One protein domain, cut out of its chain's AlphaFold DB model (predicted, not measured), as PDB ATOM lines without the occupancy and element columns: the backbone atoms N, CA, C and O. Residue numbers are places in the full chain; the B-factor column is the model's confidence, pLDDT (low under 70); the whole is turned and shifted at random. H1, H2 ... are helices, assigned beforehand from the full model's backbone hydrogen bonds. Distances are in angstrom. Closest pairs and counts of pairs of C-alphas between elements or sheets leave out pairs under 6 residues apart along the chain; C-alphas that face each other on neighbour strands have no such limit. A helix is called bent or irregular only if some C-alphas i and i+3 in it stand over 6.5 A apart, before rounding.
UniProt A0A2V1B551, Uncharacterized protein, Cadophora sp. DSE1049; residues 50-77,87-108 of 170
ATOM      1  N   MET A  50      50.467 -58.519 -36.230       62.03
ATOM      2  CA  MET A  50      50.253 -57.120 -36.577       62.03
ATOM      3  C   MET A  50      51.347 -56.305 -35.889       62.03
ATOM      4  O   MET A  50      51.235 -55.981 -34.715       62.03
ATOM      5  N   GLN A  51      52.406 -55.963 -36.629       73.31
ATOM      6  CA  GLN A  51      53.553 -55.160 -36.176       73.31
ATOM      7  C   GLN A  51      53.140 -53.744 -35.712       73.31
ATOM      8  O   GLN A  51      53.420 -52.730 -36.358       73.31
ATOM      9  N   PHE A  52      52.423 -53.649 -34.593       75.50
ATOM     10  CA  PHE A  52      51.767 -52.437 -34.110       75.50
ATOM     11  C   PHE A  52      52.763 -51.361 -33.704       75.50
ATOM     12  O   PHE A  52      52.461 -50.175 -33.837       75.50
ATOM     13  N   GLU A  53      53.944 -51.757 -33.233       78.94
ATOM     14  CA  GLU A  53      55.037 -50.823 -32.979       78.94
ATOM     15  C   GLU A  53      55.510 -50.151 -34.263       78.94
ATOM     16  O   GLU A  53      55.668 -48.933 -34.305       78.94
ATOM     17  N   ASP A  54      55.681 -50.907 -35.342       81.88
ATOM     18  CA  ASP A  54      56.121 -50.331 -36.608       81.88
ATOM     19  C   ASP A  54      55.013 -49.503 -37.251       81.88
ATOM     20  O   ASP A  54      55.272 -48.425 -37.793       81.88
ATOM     21  N   MET A  55      53.753 -49.916 -37.096       83.44
ATOM     22  CA  MET A  55      52.614 -49.081 -37.475       83.44
ATOM     23  C   MET A  55      52.578 -47.775 -36.678       83.44
ATOM     24  O   MET A  55      52.361 -46.719 -37.274       83.44
ATOM     25  N   SER A  56      52.804 -47.801 -35.362       84.00
ATOM     26  CA  SER A  56      52.798 -46.585 -34.542       84.00
ATOM     27  C   SER A  56      53.949 -45.648 -34.927       84.00
ATOM     28  O   SER A  56      53.718 -44.446 -35.091       84.00
ATOM     29  N   LYS A  57      55.148 -46.186 -35.202       88.06
ATOM     30  CA  LYS A  57      56.288 -45.430 -35.752       88.06
ATOM     31  C   LYS A  57      55.947 -44.797 -37.100       88.06
ATOM     32  O   LYS A  57      56.236 -43.616 -37.317       88.06
ATOM     33  N   GLN A  58      55.289 -45.533 -37.998       87.19
ATOM     34  CA  GLN A  58      54.846 -44.995 -39.288       87.19
ATOM     35  C   GLN A  58      53.817 -43.874 -39.122       87.19
ATOM     36  O   GLN A  58      53.881 -42.875 -39.843       87.19
ATOM     37  N   VAL A  59      52.885 -44.009 -38.175       88.94
ATOM     38  CA  VAL A  59      51.913 -42.952 -37.866       88.94
ATOM     39  C   VAL A  59      52.623 -41.717 -37.324       88.94
ATOM     40  O   VAL A  59      52.344 -40.622 -37.804       88.94
ATOM     41  N   ASN A  60      53.579 -41.875 -36.407       92.19
ATOM     42  CA  ASN A  60      54.374 -40.755 -35.905       92.19
ATOM     43  C   ASN A  60      55.153 -40.054 -37.031       92.19
ATOM     44  O   ASN A  60      55.186 -38.833 -37.101       92.19
ATOM     45  N   THR A  61      55.715 -40.827 -37.962       93.75
ATOM     46  CA  THR A  61      56.496 -40.292 -39.089       93.75
ATOM     47  C   THR A  61      55.623 -39.525 -40.085       93.75
ATOM     48  O   THR A  61      55.995 -38.450 -40.543       93.75
ATOM     49  N   ARG A  62      54.454 -40.071 -40.444       90.56
ATOM     50  CA  ARG A  62      53.587 -39.503 -41.493       90.56
ATOM     51  C   ARG A  62      52.587 -38.474 -40.968       90.56
ATOM     52  O   ARG A  62      52.141 -37.618 -41.725       90.56
ATOM     53  N   ALA A  63      52.194 -38.582 -39.703       91.44
ATOM     54  CA  ALA A  63      51.179 -37.747 -39.069       91.44
ATOM     55  C   ALA A  63      51.546 -37.443 -37.600       91.44
ATOM     56  O   ALA A  63      50.798 -37.811 -36.686       91.44
ATOM     57  N   PRO A  64      52.664 -36.733 -37.348       93.06
ATOM     58  CA  PRO A  64      53.174 -36.484 -35.995       93.06
ATOM     59  C   PRO A  64      52.181 -35.723 -35.107       93.06
ATOM     60  O   PRO A  64      52.086 -35.991 -33.913       93.06
ATOM     61  N   LEU A  65      51.381 -34.818 -35.682       94.00
ATOM     62  CA  LEU A  65      50.354 -34.077 -34.938       94.00
ATOM     63  C   LEU A  65      49.227 -34.989 -34.437       94.00
ATOM     64  O   LEU A  65      48.817 -34.887 -33.283       94.00
ATOM     65  N   LEU A  66      48.746 -35.902 -35.287       91.50
ATOM     66  CA  LEU A  66      47.734 -36.885 -34.896       91.50
ATOM     67  C   LEU A  66      48.296 -37.830 -33.833       91.50
ATOM     68  O   LEU A  66      47.625 -38.108 -32.841       91.50
ATOM     69  N   PHE A  67      49.530 -38.294 -34.030       91.12
ATOM     70  CA  PHE A  67      50.217 -39.145 -33.068       91.12
ATOM     71  C   PHE A  67      50.336 -38.458 -31.701       91.12
ATOM     72  O   PHE A  67      49.944 -39.036 -30.689       91.12
ATOM     73  N   GLY A  68      50.800 -37.205 -31.680       90.25
ATOM     74  CA  GLY A  68      50.904 -36.389 -30.472       90.25
ATOM     75  C   GLY A  68      49.558 -36.208 -29.775       90.25
ATOM     76  O   GLY A  68      49.458 -36.475 -28.581       90.25
ATOM     77  N   LEU A  69      48.505 -35.855 -30.520       92.44
ATOM     78  CA  LEU A  69      47.150 -35.718 -29.981       92.44
ATOM     79  C   LEU A  69      46.660 -37.018 -29.330       92.44
ATOM     80  O   LEU A  69      46.211 -37.003 -28.185       92.44
ATOM     81  N   LEU A  70      46.753 -38.143 -30.043       90.69
ATOM     82  CA  LEU A  70      46.314 -39.443 -29.533       90.69
ATOM     83  C   LEU A  70      47.110 -39.847 -28.289       90.69
ATOM     84  O   LEU A  70      46.524 -40.307 -27.308       90.69
ATOM     85  N   ASN A  71      48.423 -39.622 -28.299       87.88
ATOM     86  CA  ASN A  71      49.284 -39.907 -27.161       87.88
ATOM     87  C   ASN A  71      48.929 -39.029 -25.945       87.88
ATOM     88  O   ASN A  71      48.811 -39.533 -24.830       87.88
ATOM     89  N   SER A  72      48.661 -37.735 -26.149       86.56
ATOM     90  CA  SER A  72      48.222 -36.821 -25.086       86.56
ATOM     91  C   SER A  72      46.847 -37.179 -24.522       86.56
ATOM     92  O   SER A  72      46.657 -37.113 -23.309       86.56
ATOM     93  N   LEU A  73      45.896 -37.586 -25.369       88.38
ATOM     94  CA  LEU A  73      44.555 -37.996 -24.936       88.38
ATOM     95  C   LEU A  73      44.570 -39.304 -24.136       88.38
ATOM     96  O   LEU A  73      43.767 -39.470 -23.218       88.38
ATOM     97  N   MET A  74      45.462 -40.233 -24.485       85.25
ATOM     98  CA  MET A  74      45.611 -41.518 -23.790       85.25
ATOM     99  C   MET A  74      46.543 -41.450 -22.575       85.25
ATOM    100  O   MET A  74      46.526 -42.350 -21.726       85.25
ATOM    101  N   GLY A  75      47.332 -40.382 -22.476       77.44
ATOM    102  CA  GLY A  75      48.172 -40.092 -21.328       77.44
ATOM    103  C   GLY A  75      47.354 -39.852 -20.050       77.44
ATOM    104  O   GLY A  75      46.206 -39.402 -20.092       77.44
ATOM    105  N   PRO A  76      47.917 -40.153 -18.869       73.31
ATOM    106  CA  PRO A  76      47.257 -39.853 -17.607       73.31
ATOM    107  C   PRO A  76      47.116 -38.334 -17.422       73.31
ATOM    108  O   PRO A  76      48.102 -37.605 -17.473       73.31
ATOM    109  N   LYS A  77      45.894 -37.865 -17.133       73.62
ATOM    110  CA  LYS A  77      45.613 -36.442 -16.848       73.62
ATOM    111  C   LYS A  77      46.321 -35.925 -15.589       73.62
ATOM    112  O   LYS A  77      46.537 -34.729 -15.456       73.62
ATOM    113  N   ASP A  87      54.707 -47.489 -19.068       69.56
ATOM    114  CA  ASP A  87      55.426 -47.799 -20.299       69.56
ATOM    115  C   ASP A  87      54.649 -47.271 -21.527       69.56
ATOM    116  O   ASP A  87      53.497 -47.681 -21.737       69.56
ATOM    117  N   PRO A  88      55.229 -46.344 -22.313       67.50
ATOM    118  CA  PRO A  88      54.587 -45.776 -23.493       67.50
ATOM    119  C   PRO A  88      54.339 -46.810 -24.601       67.50
ATOM    120  O   PRO A  88      53.396 -46.635 -25.378       67.50
ATOM    121  N   SER A  89      55.095 -47.916 -24.642       69.50
ATOM    122  CA  SER A  89      54.889 -49.001 -25.616       69.50
ATOM    123  C   SER A  89      53.472 -49.590 -25.528       69.50
ATOM    124  O   SER A  89      52.837 -49.888 -26.544       69.50
ATOM    125  N   LYS A  90      52.896 -49.610 -24.316       71.75
ATOM    126  CA  LYS A  90      51.545 -50.116 -24.015       71.75
ATOM    127  C   LYS A  90      50.417 -49.294 -24.638       71.75
ATOM    128  O   LYS A  90      49.249 -49.646 -24.474       71.75
ATOM    129  N   PHE A  91      50.721 -48.193 -25.317       76.62
ATOM    130  CA  PHE A  91      49.734 -47.392 -26.040       76.62
ATOM    131  C   PHE A  91      49.917 -47.437 -27.555       76.62
ATOM    132  O   PHE A  91      49.001 -47.037 -28.275       76.62
ATOM    133  N   ASN A  92      51.034 -47.976 -28.048       82.19
ATOM    134  CA  ASN A  92      51.340 -48.034 -29.476       82.19
ATOM    135  C   ASN A  92      50.261 -48.784 -30.262       82.19
ATOM    136  O   ASN A  92      49.770 -48.269 -31.268       82.19
ATOM    137  N   TYR A  93      49.807 -49.934 -29.752       80.25
ATOM    138  CA  TYR A  93      48.717 -50.690 -30.375       80.25
ATOM    139  C   TYR A  93      47.414 -49.885 -30.430       80.25
ATOM    140  O   TYR A  93      46.710 -49.913 -31.436       80.25
ATOM    141  N   ARG A  94      47.107 -49.085 -29.398       84.88
ATOM    142  CA  ARG A  94      45.901 -48.239 -29.378       84.88
ATOM    143  C   ARG A  94      45.985 -47.133 -30.417       84.88
ATOM    144  O   ARG A  94      45.009 -46.903 -31.125       84.88
ATOM    145  N   ILE A  95      47.142 -46.480 -30.534       87.62
ATOM    146  CA  ILE A  95      47.385 -45.466 -31.569       87.62
ATOM    147  C   ILE A  95      47.205 -46.091 -32.953       87.62
ATOM    148  O   ILE A  95      46.502 -45.524 -33.793       87.62
ATOM    149  N   ALA A  96      47.794 -47.265 -33.184       84.75
ATOM    150  CA  ALA A  96      47.699 -47.968 -34.456       84.75
ATOM    151  C   ALA A  96      46.248 -48.354 -34.797       84.75
ATOM    152  O   ALA A  96      45.789 -48.062 -35.903       84.75
ATOM    153  N   ILE A  97      45.498 -48.914 -33.839       84.31
ATOM    154  CA  ILE A  97      44.085 -49.283 -34.015       84.31
ATOM    155  C   ILE A  97      43.225 -48.043 -34.280       84.31
ATOM    156  O   ILE A  97      42.540 -47.993 -35.299       84.31
ATOM    157  N   ILE A  98      43.291 -47.007 -33.439       88.12
ATOM    158  CA  ILE A  98      42.488 -45.785 -33.631       88.12
ATOM    159  C   ILE A  98      42.803 -45.150 -34.988       88.12
ATOM    160  O   ILE A  98      41.895 -44.800 -35.742       88.12
ATOM    161  N   THR A  99      44.085 -45.063 -35.346       87.94
ATOM    162  CA  THR A  99      44.491 -44.512 -36.643       87.94
ATOM    163  C   THR A  99      43.979 -45.367 -37.797       87.94
ATOM    164  O   THR A  99      43.532 -44.830 -38.806       87.94
ATOM    165  N   SER A 100      43.995 -46.694 -37.662       83.88
ATOM    166  CA  SER A 100      43.459 -47.590 -38.687       83.88
ATOM    167  C   SER A 100      41.955 -47.401 -38.906       83.88
ATOM    168  O   SER A 100      41.527 -47.383 -40.059       83.88
ATOM    169  N   ILE A 101      41.185 -47.170 -37.837       85.31
ATOM    170  CA  ILE A 101      39.751 -46.862 -37.903       85.31
ATOM    171  C   ILE A 101      39.545 -45.522 -38.613       85.31
ATOM    172  O   ILE A 101      38.769 -45.443 -39.560       85.31
ATOM    173  N   LEU A 102      40.293 -44.481 -38.232       86.31
ATOM    174  CA  LEU A 102      40.215 -43.167 -38.884       86.31
ATOM    175  C   LEU A 102      40.541 -43.245 -40.385       86.31
ATOM    176  O   LEU A 102      39.831 -42.665 -41.208       86.31
ATOM    177  N   CYS A 103      41.597 -43.976 -40.752       82.38
ATOM    178  CA  CYS A 103      41.961 -44.200 -42.150       82.38
ATOM    179  C   CYS A 103      40.872 -44.973 -42.900       82.38
ATOM    180  O   CYS A 103      40.543 -44.618 -44.031       82.38
ATOM    181  N   TYR A 104      40.300 -45.999 -42.268       81.69
ATOM    182  CA  TYR A 104      39.219 -46.792 -42.841       81.69
ATOM    183  C   TYR A 104      37.958 -45.952 -43.086       81.69
ATOM    184  O   TYR A 104      37.388 -46.026 -44.168       81.69
ATOM    185  N   SER A 105      37.577 -45.072 -42.157       80.94
ATOM    186  CA  SER A 105      36.428 -44.175 -42.342       80.94
ATOM    187  C   SER A 105      36.601 -43.198 -43.508       80.94
ATOM    188  O   SER A 105      35.614 -42.798 -44.118       80.94
ATOM    189  N   ARG A 106      37.839 -42.799 -43.836       81.00
ATOM    190  CA  ARG A 106      38.112 -41.876 -44.955       81.00
ATOM    191  C   ARG A 106      38.312 -42.572 -46.298       81.00
ATOM    192  O   ARG A 106      38.028 -41.971 -47.327       81.00
ATOM    193  N   ALA A 107      38.855 -43.785 -46.297       78.94
ATOM    194  CA  ALA A 107      39.216 -44.512 -47.511       78.94
ATOM    195  C   ALA A 107      39.061 -46.027 -47.304       78.94
ATOM    196  O   ALA A 107      40.034 -46.781 -47.380       78.94
ATOM    197  N   SER A 108      37.831 -46.470 -47.039       72.19
ATOM    198  CA  SER A 108      37.495 -47.865 -46.717       72.19
ATOM    199  C   SER A 108      37.934 -48.845 -47.803       72.19
ATOM    200  O   SER A 108      38.487 -49.901 -47.506       72.19
TER     201      SER A 108
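Overview. This is residues 50 to 77 and 87 to 108 of the 170 residues of an uncharacterized protein of Cadophora sp. DSE1049 (UniProt A0A2V1B551). Two short helices, H1 and H2, meet at a corner as a V, and a longer helix, H3, packs across its open side, touching both arms. The far end of H3 runs on past this small body, and residues 101 to 108, of which 101 to 106 belong to H3, stick out. The printed part has 50 residues with three named helices, in the order H1, H2, H3, and no named strand; its class is all helix. It is compact, with a radius of gyration of the C-alphas of 10.5 A, and the C-alphas span 32 by 22 by 16 A.

Along the chain. The printed part begins at Met 50. H1 takes residues 52 to 62, from C-alpha 52 at (51.767, -52.437, -34.110), and measures 15.0 A from first to last C-alpha. H2 takes residues 64 to 74 and measures 15.2 A, beginning with C-alpha 64 at (53.174, -36.484, -35.995). After the cut, H3 takes residues 89 to 106 and measures 26.6 A, ending with C-alpha 106 at (38.112, -41.876, -44.955). H3 is irregular, but only just: C-alphas 90 and 93 are 7.0 A apart, against about 5 A in a regular helix, and its line is a rough one.

Arrangement. H1 and H2 touch only at the corner by their link, and their closest C-alphas, those of Asn 60 and Phe 67, are 5.3 A apart. They run opposite ways at a steep tilt of 50 degrees. H1 and H3 touch, with 13 pairs of C-alphas within 8 A; the closest are those of Phe 52 and Tyr 93, at 5.1 A. These two run the same way at a steep tilt of 61 degrees. H3 touches H2 with residues 91 to 95 alone, and the closest C-alphas, those of Leu 70 and Ile 95, are 6.4 A apart. H2 and H3 run opposite ways at a steep tilt of 62 degrees. In H1 and H2 every O i to N i+4 pair is within hydrogen-bond range; in H3 12 of 14 are.

Size, cuts and confidence. The two C-alphas farthest apart are those of Lys 77 and Ser 108, at 33.0 A. Without residues 101 to 108, which stand free, the body has 42 residues and spans 28 by 20 by 15 A. Residues 78 to 86 are cut out and not printed, and C-alphas 77 and 87 are 15.4 A apart across the cut. The link from H1 to H2, one residue, is tight; the link from H2 to H3 runs across the cut. The mean pLDDT of the printed part is 83.1, and the model's confidence is low, under 70, at residue 50 and residues 87 to 89.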